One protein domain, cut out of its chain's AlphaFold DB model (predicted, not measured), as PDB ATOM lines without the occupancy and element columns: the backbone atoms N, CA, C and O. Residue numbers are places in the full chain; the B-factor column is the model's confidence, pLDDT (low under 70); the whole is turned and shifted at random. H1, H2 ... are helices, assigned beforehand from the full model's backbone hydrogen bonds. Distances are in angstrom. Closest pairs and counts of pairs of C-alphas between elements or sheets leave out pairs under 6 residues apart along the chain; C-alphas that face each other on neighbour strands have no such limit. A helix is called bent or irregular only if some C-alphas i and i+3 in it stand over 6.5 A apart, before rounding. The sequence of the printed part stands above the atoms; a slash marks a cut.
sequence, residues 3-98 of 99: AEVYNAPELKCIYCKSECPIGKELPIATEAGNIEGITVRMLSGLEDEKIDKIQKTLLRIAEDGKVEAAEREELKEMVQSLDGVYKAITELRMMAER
ATOM      1  N   ALA A   3       7.210 -36.218  63.026       83.38
ATOM      2  CA  ALA A   3       8.238 -37.061  62.410       83.38
ATOM      3  C   ALA A   3       9.668 -36.714  62.871       83.38
ATOM      4  O   ALA A   3      10.469 -37.610  63.100       83.38
ATOM      5  N   GLU A   4       9.977 -35.430  63.071       80.06
ATOM      6  CA  GLU A   4      11.293 -34.982  63.551       80.06
ATOM      7  C   GLU A   4      11.455 -35.199  65.059       80.06
ATOM      8  O   GLU A   4      12.540 -35.540  65.516       80.06
ATOM      9  N   VAL A   5      10.375 -35.034  65.831       84.25
ATOM     10  CA  VAL A   5      10.379 -35.235  67.292       84.25
ATOM     11  C   VAL A   5      10.571 -36.711  67.645       84.25
ATOM     12  O   VAL A   5      11.292 -37.023  68.588       84.25
ATOM     13  N   TYR A   6       9.956 -37.615  66.880       84.75
ATOM     14  CA  TYR A   6      10.080 -39.062  67.075       84.75
ATOM     15  C   TYR A   6      11.206 -39.708  66.266       84.75
ATOM     16  O   TYR A   6      11.362 -40.924  66.341       84.75
ATOM     17  N   ASN A   7      11.970 -38.929  65.490       80.50
ATOM     18  CA  ASN A   7      12.994 -39.444  64.576       80.50
ATOM     19  C   ASN A   7      12.454 -40.556  63.644       80.50
ATOM     20  O   ASN A   7      13.109 -41.560  63.378       80.50
ATOM     21  N   ALA A   8      11.211 -40.380  63.190       86.88
ATOM     22  CA  ALA A   8      10.439 -41.361  62.438       86.88
ATOM     23  C   ALA A   8       9.990 -40.747  61.099       86.88
ATOM     24  O   ALA A   8       8.856 -40.261  60.987       86.88
ATOM     25  N   PRO A   9      10.867 -40.732  60.076       86.62
ATOM     26  CA  PRO A   9      10.561 -40.137  58.775       86.62
ATOM     27  C   PRO A   9       9.412 -40.852  58.045       86.62
ATOM     28  O   PRO A   9       8.684 -40.199  57.293       86.62
ATOM     29  N   GLU A  10       9.154 -42.135  58.345       87.56
ATOM     30  CA  GLU A  10       7.987 -42.873  57.820       87.56
ATOM     31  C   GLU A  10       6.671 -42.128  58.074       87.56
ATOM     32  O   GLU A  10       5.797 -42.122  57.215       87.56
ATOM     33  N   LEU A  11       6.523 -41.454  59.223       87.69
ATOM     34  CA  LEU A  11       5.281 -40.756  59.582       87.69
ATOM     35  C   LEU A  11       4.916 -39.679  58.557       87.69
ATOM     36  O   LEU A  11       3.743 -39.483  58.240       87.69
ATOM     37  N   LYS A  12       5.924 -38.995  58.010       86.69
ATOM     38  CA  LYS A  12       5.729 -37.985  56.969       86.69
ATOM     39  C   LYS A  12       5.295 -38.636  55.659       86.69
ATOM     40  O   LYS A  12       4.349 -38.166  55.033       86.69
ATOM     41  N   CYS A  13       5.952 -39.723  55.265       86.38
ATOM     42  CA  CYS A  13       5.612 -40.439  54.042       86.38
ATOM     43  C   CYS A  13       4.226 -41.095  54.119       86.38
ATOM     44  O   CYS A  13       3.460 -40.998  53.162       86.38
ATOM     45  N   ILE A  14       3.858 -41.667  55.270       87.88
ATOM     46  CA  ILE A  14       2.520 -42.204  55.548       87.88
ATOM     47  C   ILE A  14       1.472 -41.096  55.440       87.88
ATOM     48  O   ILE A  14       0.470 -41.280  54.757       87.88
ATOM     49  N   TYR A  15       1.705 -39.925  56.038       89.19
ATOM     50  CA  TYR A  15       0.781 -38.796  55.905       89.19
ATOM     51  C   TYR A  15       0.621 -38.361  54.440       89.19
ATOM     52  O   TYR A  15      -0.496 -38.184  53.952       89.19
ATOM     53  N   CYS A  16       1.728 -38.237  53.701       87.81
ATOM     54  CA  CYS A  16       1.682 -37.896  52.283       87.81
ATOM     55  C   CYS A  16       0.932 -38.949  51.456       87.81
ATOM     56  O   CYS A  16       0.179 -38.573  50.565       87.81
ATOM     57  N   LYS A  17       1.089 -40.240  51.752       87.88
ATOM     58  CA  LYS A  17       0.440 -41.309  50.990       87.88
ATOM     59  C   LYS A  17      -1.028 -41.530  51.371       87.88
ATOM     60  O   LYS A  17      -1.814 -41.904  50.506       87.88
ATOM     61  N   SER A  18      -1.403 -41.301  52.629       85.38
ATOM     62  CA  SER A  18      -2.711 -41.698  53.181       85.38
ATOM     63  C   SER A  18      -3.666 -40.536  53.448       85.38
ATOM     64  O   SER A  18      -4.875 -40.710  53.319       85.38
ATOM     65  N   GLU A  19      -3.153 -39.345  53.755       88.56
ATOM     66  CA  GLU A  19      -3.975 -38.189  54.142       88.56
ATOM     67  C   GLU A  19      -3.952 -37.094  53.072       88.56
ATOM     68  O   GLU A  19      -4.988 -36.516  52.745       88.56
ATOM     69  N   CYS A  20      -2.788 -36.836  52.468       88.19
ATOM     70  CA  CYS A  20      -2.650 -35.788  51.460       88.19
ATOM     71  C   CYS A  20      -3.392 -36.160  50.158       88.19
ATOM     72  O   CYS A  20      -3.032 -37.153  49.523       88.19
ATOM     73  N   PRO A  21      -4.370 -35.353  49.697       87.50
ATOM     74  CA  PRO A  21      -5.112 -35.641  48.468       87.50
ATOM     75  C   PRO A  21      -4.214 -35.661  47.224       87.50
ATOM     76  O   PRO A  21      -4.487 -36.419  46.306       87.50
ATOM     77  N   ILE A  22      -3.116 -34.896  47.226       88.00
ATOM     78  CA  ILE A  22      -2.123 -34.870  46.139       88.00
ATOM     79  C   ILE A  22      -1.171 -36.072  46.245       88.00
ATOM     80  O   ILE A  22      -0.827 -36.709  45.256       88.00
ATOM     81  N   GLY A  23      -0.721 -36.397  47.459       82.25
ATOM     82  CA  GLY A  23       0.295 -37.431  47.672       82.25
ATOM     83  C   GLY A  23      -0.227 -38.867  47.558       82.25
ATOM     84  O   GLY A  23       0.563 -39.777  47.307       82.25
ATOM     85  N   LYS A  24      -1.546 -39.076  47.661       85.06
ATOM     86  CA  LYS A  24      -2.206 -40.371  47.415       85.06
ATOM     87  C   LYS A  24      -1.886 -40.947  46.040       85.06
ATOM     88  O   LYS A  24      -1.668 -42.157  45.921       85.06
ATOM     89  N   GLU A  25      -1.814 -40.086  45.033       84.25
ATOM     90  CA  GLU A  25      -1.557 -40.464  43.642       84.25
ATOM     91  C   GLU A  25      -0.065 -40.697  43.359       84.25
ATOM     92  O   GLU A  25       0.279 -41.356  42.383       84.25
ATOM     93  N   LEU A  26       0.832 -40.235  44.237       86.38
ATOM     94  CA  LEU A  26       2.277 -40.371  44.056       86.38
ATOM     95  C   LEU A  26       2.797 -41.747  44.530       86.38
ATOM     96  O   LEU A  26       2.304 -42.292  45.529       86.38
ATOM     97  N   PRO A  27       3.840 -42.312  43.892       85.81
ATOM     98  CA  PRO A  27       4.454 -43.594  44.264       85.81
ATOM     99  C   PRO A  27       5.409 -43.460  45.470       85.81
ATOM    100  O   PRO A  27       6.568 -43.865  45.440       85.81
ATOM    101  N   ILE A  28       4.914 -42.876  46.561       87.81
ATOM    102  CA  ILE A  28       5.661 -42.645  47.803       87.81
ATOM    103  C   ILE A  28       5.734 -43.959  48.594       87.81
ATOM    104  O   ILE A  28       4.711 -44.597  48.850       87.81
ATOM    105  N   ALA A  29       6.940 -44.365  48.993       86.12
ATOM    106  CA  ALA A  29       7.128 -45.474  49.924       86.12
ATOM    107  C   ALA A  29       6.652 -45.086  51.331       86.12
ATOM    108  O   ALA A  29       6.882 -43.966  51.765       86.12
ATOM    109  N   THR A  30       6.000 -45.995  52.052       84.31
ATOM    110  CA  THR A  30       5.508 -45.750  53.425       84.31
ATOM    111  C   THR A  30       6.439 -46.283  54.505       84.31
ATOM    112  O   THR A  30       6.236 -45.988  55.676       84.31
ATOM    113  N   GLU A  31       7.437 -47.064  54.110       81.38
ATOM    114  CA  GLU A  31       8.436 -47.682  54.973       81.38
ATOM    115  C   GLU A  31       9.771 -47.742  54.226       81.38
ATOM    116  O   GLU A  31       9.786 -47.892  53.000       81.38
ATOM    117  N   ALA A  32      10.882 -47.619  54.949       81.88
ATOM    118  CA  ALA A  32      12.208 -47.883  54.397       81.88
ATOM    119  C   ALA A  32      12.573 -49.371  54.529       81.88
ATOM    120  O   ALA A  32      12.622 -49.902  55.642       81.88
ATOM    121  N   GLY A  33      12.862 -50.032  53.402       82.00
ATOM    122  CA  GLY A  33      13.459 -51.366  53.396       82.00
ATOM    123  C   GLY A  33      14.943 -51.367  53.787       82.00
ATOM    124  O   GLY A  33      15.525 -50.346  54.149       82.00
ATOM    125  N   ASN A  34      15.584 -52.534  53.674       87.12
ATOM    126  CA  ASN A  34      17.029 -52.651  53.880       87.12
ATOM    127  C   ASN A  34      17.813 -52.012  52.721       87.12
ATOM    128  O   ASN A  34      17.359 -52.024  51.568       87.12
ATOM    129  N   ILE A  35      19.019 -51.514  53.014       90.00
ATOM    130  CA  ILE A  35      19.863 -50.799  52.048       90.00
ATOM    131  C   ILE A  35      20.202 -51.652  50.822       90.00
ATOM    132  O   ILE A  35      20.220 -51.141  49.704       90.00
ATOM    133  N   GLU A  36      20.402 -52.957  50.997       91.31
ATOM    134  CA  GLU A  36      20.684 -53.900  49.915       91.31
ATOM    135  C   GLU A  36      19.495 -53.976  48.950       91.31
ATOM    136  O   GLU A  36      19.662 -53.887  47.735       91.31
ATOM    137  N   GLY A  37      18.276 -54.064  49.489       89.06
ATOM    138  CA  GLY A  37      17.051 -54.123  48.694       89.06
ATOM    139  C   GLY A  37      16.773 -52.819  47.946       89.06
ATOM    140  O   GLY A  37      16.384 -52.853  46.777       89.06
ATOM    141  N   ILE A  38      17.004 -51.677  48.599       89.81
ATOM    142  CA  ILE A  38      16.866 -50.354  47.977       89.81
ATOM    143  C   ILE A  38      17.893 -50.195  46.853       89.81
ATOM    144  O   ILE A  38      17.527 -49.797  45.749       89.81
ATOM    145  N   THR A  39      19.147 -50.582  47.097       89.44
ATOM    146  CA  THR A  39      20.232 -50.512  46.108       89.44
ATOM    147  C   THR A  39      19.909 -51.352  44.876       89.44
ATOM    148  O   THR A  39      20.007 -50.855  43.759       89.44
ATOM    149  N   VAL A  40      19.446 -52.595  45.055       91.69
ATOM    150  CA  VAL A  40      19.063 -53.467  43.932       91.69
ATOM    151  C   VAL A  40      17.911 -52.867  43.122       91.69
ATOM    152  O   VAL A  40      17.989 -52.837  41.895       91.69
ATOM    153  N   ARG A  41      16.860 -52.349  43.775       89.50
ATOM    154  CA  ARG A  41      15.740 -51.698  43.065       89.50
ATOM    155  C   ARG A  41      16.189 -50.455  42.306       89.50
ATOM    156  O   ARG A  41      15.773 -50.258  41.168       89.50
ATOM    157  N   MET A  42      17.043 -49.642  42.921       90.19
ATOM    158  CA  MET A  42      17.540 -48.408  42.324       90.19
ATOM    159  C   MET A  42      18.423 -48.699  41.109       90.19
ATOM    160  O   MET A  42      18.172 -48.151  40.041       90.19
ATOM    161  N   LEU A  43      19.384 -49.620  41.228       90.94
ATOM    162  CA  LEU A  43      20.248 -50.018  40.113       90.94
ATOM    163  C   LEU A  43      19.469 -50.724  38.998       90.94
ATOM    164  O   LEU A  43      19.707 -50.453  37.830       90.94
ATOM    165  N   SER A  44      18.501 -51.580  39.338       88.88
ATOM    166  CA  SER A  44      17.660 -52.237  38.330       88.88
ATOM    167  C   SER A  44      16.757 -51.250  37.587       88.88
ATOM    168  O   SER A  44      16.476 -51.444  36.408       88.88
ATOM    169  N   GLY A  45      16.272 -50.201  38.254       86.75
ATOM    170  CA  GLY A  45      15.467 -49.161  37.612       86.75
ATOM    171  C   GLY A  45      16.291 -48.175  36.778       86.75
ATOM    172  O   GLY A  45      15.782 -47.649  35.794       86.75
ATOM    173  N   LEU A  46      17.559 -47.964  37.143       89.19
ATOM    174  CA  LEU A  46      18.519 -47.100  36.443       89.19
ATOM    175  C   LEU A  46      19.411 -47.854  35.445       89.19
ATOM    176  O   LEU A  46      20.415 -47.316  34.996       89.19
ATOM    177  N   GLU A  47      19.062 -49.096  35.118       91.31
ATOM    178  CA  GLU A  47      19.770 -49.907  34.132       91.31
ATOM    179  C   GLU A  47      19.874 -49.175  32.784       91.31
ATOM    180  O   GLU A  47      18.872 -48.658  32.278       91.31
ATOM    181  N   ASP A  48      21.074 -49.165  32.195       88.00
ATOM    182  CA  ASP A  48      21.390 -48.379  30.996       88.00
ATOM    183  C   ASP A  48      20.409 -48.640  29.844       88.00
ATOM    184  O   ASP A  48      19.954 -47.700  29.198       88.00
ATOM    185  N   GLU A  49      20.004 -49.894  29.624       88.88
ATOM    186  CA  GLU A  49      19.031 -50.240  28.579       88.88
ATOM    187  C   GLU A  49      17.638 -49.648  28.830       88.88
ATOM    188  O   GLU A  49      16.936 -49.290  27.882       88.88
ATOM    189  N   LYS A  50      17.203 -49.544  30.091       87.50
ATOM    190  CA  LYS A  50      15.912 -48.928  30.432       87.50
ATOM    191  C   LYS A  50      15.981 -47.422  30.258       87.50
ATOM    192  O   LYS A  50      15.066 -46.839  29.684       87.50
ATOM    193  N   ILE A  51      17.070 -46.807  30.710       90.00
ATOM    194  CA  ILE A  51      17.283 -45.368  30.567       90.00
ATOM    195  C   ILE A  51      17.404 -44.978  29.092       90.00
ATOM    196  O   ILE A  51      16.762 -44.018  28.675       90.00
ATOM    197  N   ASP A  52      18.139 -45.740  28.284       91.56
ATOM    198  CA  ASP A  52      18.261 -45.517  26.839       91.56
ATOM    199  C   ASP A  52      16.900 -45.619  26.129       91.56
ATOM    200  O   ASP A  52      16.559 -44.763  25.310       91.56
ATOM    201  N   LYS A  53      16.064 -46.602  26.497       88.69
ATOM    202  CA  LYS A  53      14.685 -46.706  25.988       88.69
ATOM    203  C   LYS A  53      13.845 -45.488  26.366       88.69
ATOM    204  O   LYS A  53      13.230 -44.890  25.489       88.69
ATOM    205  N   ILE A  54      13.859 -45.093  27.641       88.62
ATOM    206  CA  ILE A  54      13.148 -43.905  28.139       88.62
ATOM    207  C   ILE A  54      13.584 -42.654  27.361       88.62
ATOM    208  O   ILE A  54      12.739 -41.888  26.899       88.62
ATOM    209  N   GLN A  55      14.892 -42.466  27.165       90.19
ATOM    210  CA  GLN A  55      15.448 -41.335  26.421       90.19
ATOM    211  C   GLN A  55      14.972 -41.318  24.967       90.19
ATOM    212  O   GLN A  55      14.489 -40.288  24.501       90.19
ATOM    213  N   LYS A  56      15.068 -42.447  24.255       89.94
ATOM    214  CA  LYS A  56      14.644 -42.558  22.851       89.94
ATOM    215  C   LYS A  56      13.147 -42.326  22.676       89.94
ATOM    216  O   LYS A  56      12.756 -41.610  21.759       89.94
ATOM    217  N   THR A  57      12.323 -42.890  23.557       86.56
ATOM    218  CA  THR A  57      10.870 -42.689  23.526       86.56
ATOM    219  C   THR A  57      10.511 -41.227  23.786       86.56
ATOM    220  O   THR A  57       9.728 -40.660  23.029       86.56
ATOM    221  N   LEU A  58      11.124 -40.577  24.784       87.81
ATOM    222  CA  LEU A  58      10.911 -39.147  25.046       87.81
ATOM    223  C   LEU A  58      11.340 -38.266  23.877       87.81
ATOM    224  O   LEU A  58      10.624 -37.328  23.545       87.81
ATOM    225  N   LEU A  59      12.488 -38.559  23.266       89.56
ATOM    226  CA  LEU A  59      12.964 -37.847  22.081       89.56
ATOM    227  C   LEU A  59      11.951 -37.953  20.943       89.56
ATOM    228  O   LEU A  59      11.551 -36.926  20.408       89.56
ATOM    229  N   ARG A  60      11.472 -39.164  20.641       85.88
ATOM    230  CA  ARG A  60      10.496 -39.397  19.572       85.88
ATOM    231  C   ARG A  60       9.172 -38.663  19.813       85.88
ATOM    232  O   ARG A  60       8.696 -37.994  18.909       85.88
ATOM    233  N   ILE A  61       8.627 -38.726  21.032       84.88
ATOM    234  CA  ILE A  61       7.387 -38.012  21.406       84.88
ATOM    235  C   ILE A  61       7.602 -36.487  21.410       84.88
ATOM    236  O   ILE A  61       6.682 -35.702  21.206       84.88
ATOM    237  N   ALA A  62       8.818 -36.019  21.692       86.88
ATOM    238  CA  ALA A  62       9.119 -34.590  21.689       86.88
ATOM    239  C   ALA A  62       9.323 -34.024  20.272       86.88
ATOM    240  O   ALA A  62       9.160 -32.817  20.089       86.88
ATOM    241  N   GLU A  63       9.680 -34.857  19.287       86.12
ATOM    242  CA  GLU A  63       9.964 -34.432  17.908       86.12
ATOM    243  C   GLU A  63       8.744 -33.826  17.199       86.12
ATOM    244  O   GLU A  63       8.894 -32.866  16.441       86.12
ATOM    245  N   ASP A  64       7.540 -34.337  17.456       74.69
ATOM    246  CA  ASP A  64       6.294 -33.834  16.860       74.69
ATOM    247  C   ASP A  64       5.577 -32.775  17.728       74.69
ATOM    248  O   ASP A  64       4.656 -32.084  17.266       74.69
ATOM    249  N   GLY A  65       6.025 -32.615  18.979       76.81
ATOM    250  CA  GLY A  65       5.476 -31.700  19.973       76.81
ATOM    251  C   GLY A  65       4.058 -32.042  20.447       76.81
ATOM    252  O   GLY A  65       3.406 -31.179  21.048       76.81
ATOM    253  N   LYS A  66       3.542 -33.247  20.174       80.94
ATOM    254  CA  LYS A  66       2.175 -33.660  20.517       80.94
ATOM    255  C   LYS A  66       2.139 -35.122  20.935       80.94
ATOM    256  O   LYS A  66       2.380 -35.997  20.136       80.94
ATOM    257  N   VAL A  67       1.640 -35.386  22.139       82.44
ATOM    258  CA  VAL A  67       1.399 -36.768  22.573       82.44
ATOM    259  C   VAL A  67       0.177 -37.341  21.850       82.44
ATOM    260  O   VAL A  67      -0.971 -37.034  22.210       82.44
ATOM    261  N   GLU A  68       0.411 -38.179  20.843       82.62
ATOM    262  CA  GLU A  68      -0.650 -38.867  20.113       82.62
ATOM    263  C   GLU A  68      -1.307 -39.967  20.962       82.62
ATOM    264  O   GLU A  68      -0.765 -40.456  21.954       82.62
ATOM    265  N   ALA A  69      -2.519 -40.390  20.583       80.31
ATOM    266  CA  ALA A  69      -3.257 -41.411  21.332       80.31
ATOM    267  C   ALA A  69      -2.516 -42.760  21.399       80.31
ATOM    268  O   ALA A  69      -2.644 -43.462  22.400       80.31
ATOM    269  N   ALA A  70      -1.736 -43.093  20.367       77.62
ATOM    270  CA  ALA A  70      -0.907 -44.297  20.330       77.62
ATOM    271  C   ALA A  70       0.298 -44.209  21.285       77.62
ATOM    272  O   ALA A  70       0.672 -45.203  21.899       77.62
ATOM    273  N   GLU A  71       0.856 -43.013  21.475       83.19
ATOM    274  CA  GLU A  71       2.045 -42.783  22.303       83.19
ATOM    275  C   GLU A  71       1.724 -42.665  23.793       83.19
ATOM    276  O   GLU A  71       2.608 -42.793  24.638       83.19
ATOM    277  N   ARG A  72       0.452 -42.436  24.141       85.88
ATOM    278  CA  ARG A  72       0.011 -42.343  25.541       85.88
ATOM    279  C   ARG A  72       0.315 -43.601  26.341       85.88
ATOM    280  O   ARG A  72       0.671 -43.480  27.511       85.88
ATOM    281  N   GLU A  73       0.167 -44.779  25.740       85.94
ATOM    282  CA  GLU A  73       0.483 -46.032  26.431       85.94
ATOM    283  C   GLU A  73       1.998 -46.189  26.620       85.94
ATOM    284  O   GLU A  73       2.435 -46.486  27.728       85.94
ATOM    285  N   GLU A  74       2.814 -45.858  25.615       85.56
ATOM    286  CA  GLU A  74       4.281 -45.878  25.742       85.56
ATOM    287  C   GLU A  74       4.786 -44.883  26.800       85.56
ATOM    288  O   GLU A  74       5.631 -45.210  27.637       85.56
ATOM    289  N   LEU A  75       4.217 -43.673  26.823       86.75
ATOM    290  CA  LEU A  75       4.516 -42.664  27.835       86.75
ATOM    291  C   LEU A  75       4.148 -43.161  29.240       86.75
ATOM    292  O   LEU A  75       4.871 -42.915  30.205       86.75
ATOM    293  N   LYS A  76       3.033 -43.878  29.369       88.19
ATOM    294  CA  LYS A  76       2.567 -44.426  30.643       88.19
ATOM    295  C   LYS A  76       3.463 -45.557  31.146       88.19
ATOM    296  O   LYS A  76       3.789 -45.561  32.329       88.19
ATOM    297  N   GLU A  77       3.900 -46.473  30.282       87.38
ATOM    298  CA  GLU A  77       4.866 -47.527  30.642       87.38
ATOM    299  C   GLU A  77       6.204 -46.939  31.116       87.38
ATOM    300  O   GLU A  77       6.803 -47.385  32.102       87.38
ATOM    301  N   MET A  78       6.651 -45.878  30.447       88.12
ATOM    302  CA  MET A  78       7.848 -45.134  30.813       88.12
ATOM    303  C   MET A  78       7.708 -44.467  32.192       88.12
ATOM    304  O   MET A  78       8.589 -44.613  33.042       88.12
ATOM    305  N   VAL A  79       6.586 -43.783  32.449       89.19
ATOM    306  CA  VAL A  79       6.293 -43.173  33.758       89.19
ATOM    307  C   VAL A  79       6.238 -44.236  34.856       89.19
ATOM    308  O   VAL A  79       6.868 -44.057  35.892       89.19
ATOM    309  N   GLN A  80       5.596 -45.382  34.616       88.56
ATOM    310  CA  GLN A  80       5.557 -46.485  35.586       88.56
ATOM    311  C   GLN A  80       6.953 -47.021  35.932       88.56
ATOM    312  O   GLN A  80       7.221 -47.381  37.081       88.56
ATOM    313  N   SER A  81       7.860 -47.058  34.956       87.19
ATOM    314  CA  SER A  81       9.251 -47.453  35.193       87.19
ATOM    315  C   SER A  81       9.972 -46.444  36.098       87.19
ATOM    316  O   SER A  81      10.663 -46.835  37.043       87.19
ATOM    317  N   LEU A  82       9.760 -45.144  35.863       89.88
ATOM    318  CA  LEU A  82      10.309 -44.062  36.687       89.88
ATOM    319  C   LEU A  82       9.690 -44.019  38.093       89.88
ATOM    320  O   LEU A  82      10.399 -43.736  39.060       89.88
ATOM    321  N   ASP A  83       8.413 -44.368  38.237       91.19
ATOM    322  CA  ASP A  83       7.721 -44.454  39.527       91.19
ATOM    323  C   ASP A  83       8.378 -45.484  40.460       91.19
ATOM    324  O   ASP A  83       8.502 -45.259  41.668       91.19
ATOM    325  N   GLY A  84       8.863 -46.601  39.904       88.88
ATOM    326  CA  GLY A  84       9.630 -47.597  40.652       88.88
ATOM    327  C   GLY A  84      10.931 -47.029  41.228       88.88
ATOM    328  O   GLY A  84      11.256 -47.267  42.396       88.88
ATOM    329  N   VAL A  85      11.643 -46.221  40.436       91.12
ATOM    330  CA  VAL A  85      12.861 -45.518  40.873       91.12
ATOM    331  C   VAL A  85      12.525 -44.458  41.921       91.12
ATOM    332  O   VAL A  85      13.194 -44.379  42.951       91.12
ATOM    333  N   TYR A  86      11.457 -43.683  41.718       91.19
ATOM    334  CA  TYR A  86      10.998 -42.673  42.673       91.19
ATOM    335  C   TYR A  86      10.677 -43.276  44.046       91.19
ATOM    336  O   TYR A  86      11.051 -42.722  45.088       91.19
ATOM    337  N   LYS A  87      10.036 -44.447  44.062       90.31
ATOM    338  CA  LYS A  87       9.760 -45.178  45.298       90.31
ATOM    339  C   LYS A  87      11.056 -45.542  46.026       90.31
ATOM    340  O   LYS A  87      11.177 -45.247  47.213       90.31
ATOM    341  N   ALA A  88      12.048 -46.081  45.311       90.44
ATOM    342  CA  ALA A  88      13.361 -46.404  45.878       90.44
ATOM    343  C   ALA A  88      14.098 -45.161  46.414       90.44
ATOM    344  O   ALA A  88      14.671 -45.210  47.501       90.44
ATOM    345  N   ILE A  89      14.024 -44.023  45.713       90.56
ATOM    346  CA  ILE A  89      14.578 -42.738  46.181       90.56
ATOM    347  C   ILE A  89      13.909 -42.298  47.487       90.56
ATOM    348  O   ILE A  89      14.581 -41.826  48.405       90.56
ATOM    349  N   THR A  90      12.589 -42.456  47.590       90.44
ATOM    350  CA  THR A  90      11.836 -42.091  48.796       90.44
ATOM    351  C   THR A  90      12.262 -42.949  49.993       90.44
ATOM    352  O   THR A  90      12.448 -42.415  51.087       90.44
ATOM    353  N   GLU A  91      12.477 -44.252  49.793       90.06
ATOM    354  CA  GLU A  91      13.027 -45.145  50.825       90.06
ATOM    355  C   GLU A  91      14.437 -44.733  51.252       90.06
ATOM    356  O   GLU A  91      14.716 -44.606  52.444       90.06
ATOM    357  N   LEU A  92      15.315 -44.463  50.283       89.25
ATOM    358  CA  LEU A  92      16.692 -44.049  50.544       89.25
ATOM    359  C   LEU A  92      16.744 -42.729  51.332       89.25
ATOM    360  O   LEU A  92      17.533 -42.577  52.263       89.25
ATOM    361  N   ARG A  93      15.848 -41.791  51.008       88.75
ATOM    362  CA  ARG A  93      15.670 -40.540  51.749       88.75
ATOM    363  C   ARG A  93      15.197 -40.785  53.182       88.75
ATOM    364  O   ARG A  93      15.734 -40.168  54.096       88.75
ATOM    365  N   MET A  94      14.230 -41.680  53.388       88.31
ATOM    366  CA  MET A  94      13.787 -42.053  54.735       88.31
ATOM    367  C   MET A  94      14.938 -42.637  55.561       88.31
ATOM    368  O   MET A  94      15.098 -42.247  56.713       88.31
ATOM    369  N   MET A  95      15.786 -43.491  54.974       87.06
ATOM    370  CA  MET A  95      16.977 -44.001  55.668       87.06
ATOM    371  C   MET A  95      17.953 -42.888  56.061       87.06
ATOM    372  O   MET A  95      18.467 -42.910  57.172       87.06
ATOM    373  N   ALA A  96      18.193 -41.914  55.181       86.25
ATOM    374  CA  ALA A  96      19.094 -40.795  55.462       86.25
ATOM    375  C   ALA A  96      18.550 -39.824  56.529       86.25
ATOM    376  O   ALA A  96      19.326 -39.153  57.205       86.25
ATOM    377  N   GLU A  97      17.225 -39.722  56.667       84.75
ATOM    378  CA  GLU A  97      16.569 -38.859  57.658       84.75
ATOM    379  C   GLU A  97      16.477 -39.503  59.057       84.75
ATOM    380  O   GLU A  97      16.299 -38.775  60.036       84.75
ATOM    381  N   ARG A  98      16.628 -40.833  59.183       78.31
ATOM    382  CA  ARG A  98      16.735 -41.517  60.485       78.31
ATOM    383  C   ARG A  98      18.097 -41.190  61.121       78.31
ATOM    384  O   ARG A  98      19.126 -41.626  60.611       78.31
TER     385      ARG A  98
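What this domain is: This is residues 3 to 98 of the 99 residues of an uncharacterized protein of Clostridium sp. OF09-36 (UniProt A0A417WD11). What does one see first in this model? One long straight helix, H4, makes the long axis, with H2 and H3, joined by a tight link, along one side of it: H2 lies beside the later part of H4, and H3 slants in to meet its first residues. Near the far end of H4, on the side opposite to H2, lies the short helix H1, and the long link of residues 19 to 34 leads from H1 round to H2. What is it made of, and how large is it? The printed part has 96 residues with four named helices in the order H1, H2, H3, H4 and no named strand, and its class is all helix. It is loose, with a radius of gyration of the C-alphas of 16.2 A, and flat in outline, spanning 51 by 31 by 15 A.

How they stand to each other: Where does the first helix stand? H1, residues 10 to 18, touches no helix but is close to, not clearly touching, H4, residues 71 to 97; the closest C-alphas are those of Glu 10 and Met 94, 6.6 A apart. The two run opposite ways at a shallow tilt of 28 degrees. H1 is apart from H2, residues 35 to 45, and from H3, residues 48 to 63. How do the next two helices stand to the long one? H2 touches residues 81 to 92 of H4, with the C-alphas of Gly 45 and Val 85 closest at 5.5 A, and the two run opposite ways at a shallow tilt of 21 degrees. H3, with its residues 54 to 61, touches residues 71 to 78 of H4, and the closest C-alphas are those of Ile 54 and Met 78, 6.1 A apart; these two run opposite ways at a steep tilt of 50 degrees. H2 and H3 meet only through their link. What do the backbone N and O atoms show? In H1, H2 and H3 every O i to N i+4 pair is within hydrogen-bond range, and in H4 22 of 23 are.

Where its parts are: Where does each helix begin and end? H1 begins at C-alpha 10, at (7.987, -42.873, 57.820), and ends at residue 18. H2 runs from Ile 35 to Gly 45, 15.2 A from first to last C-alpha, and H3 from Asp 48 to Glu 63, 22.3 A. Where is the longest helix to be found? H4 has 27 residues and goes from C-alpha 71 at (2.045, -42.783, 22.303) to C-alpha 97 at (16.569, -38.859, 57.658), a length of 38.4 A. Is any helix bent? None of the four is bent or irregular.

The domain as a whole: How far does the printed part reach? The two C-alphas farthest apart are those of Tyr 6 and Asp 64, at 50.6 A, while the C-alphas of the first and last printed residues, Ala 3 and Arg 98, are 9.8 A apart. Which links are long, and is there a cut? The link from H1 to H2, with 16 residues, is long; its C-alphas lie 6 to 19 A from the mean of all C-alphas. The link from H2 to H3, with 2 residues, is tight, and that from H3 to H4, with 7 residues, is short but not tight. The printed part has no cut and runs from residue 3 to residue 98 of a chain of 99. How confident is the model? The mean pLDDT of the printed part is 86.8, and no printed residue is under 70.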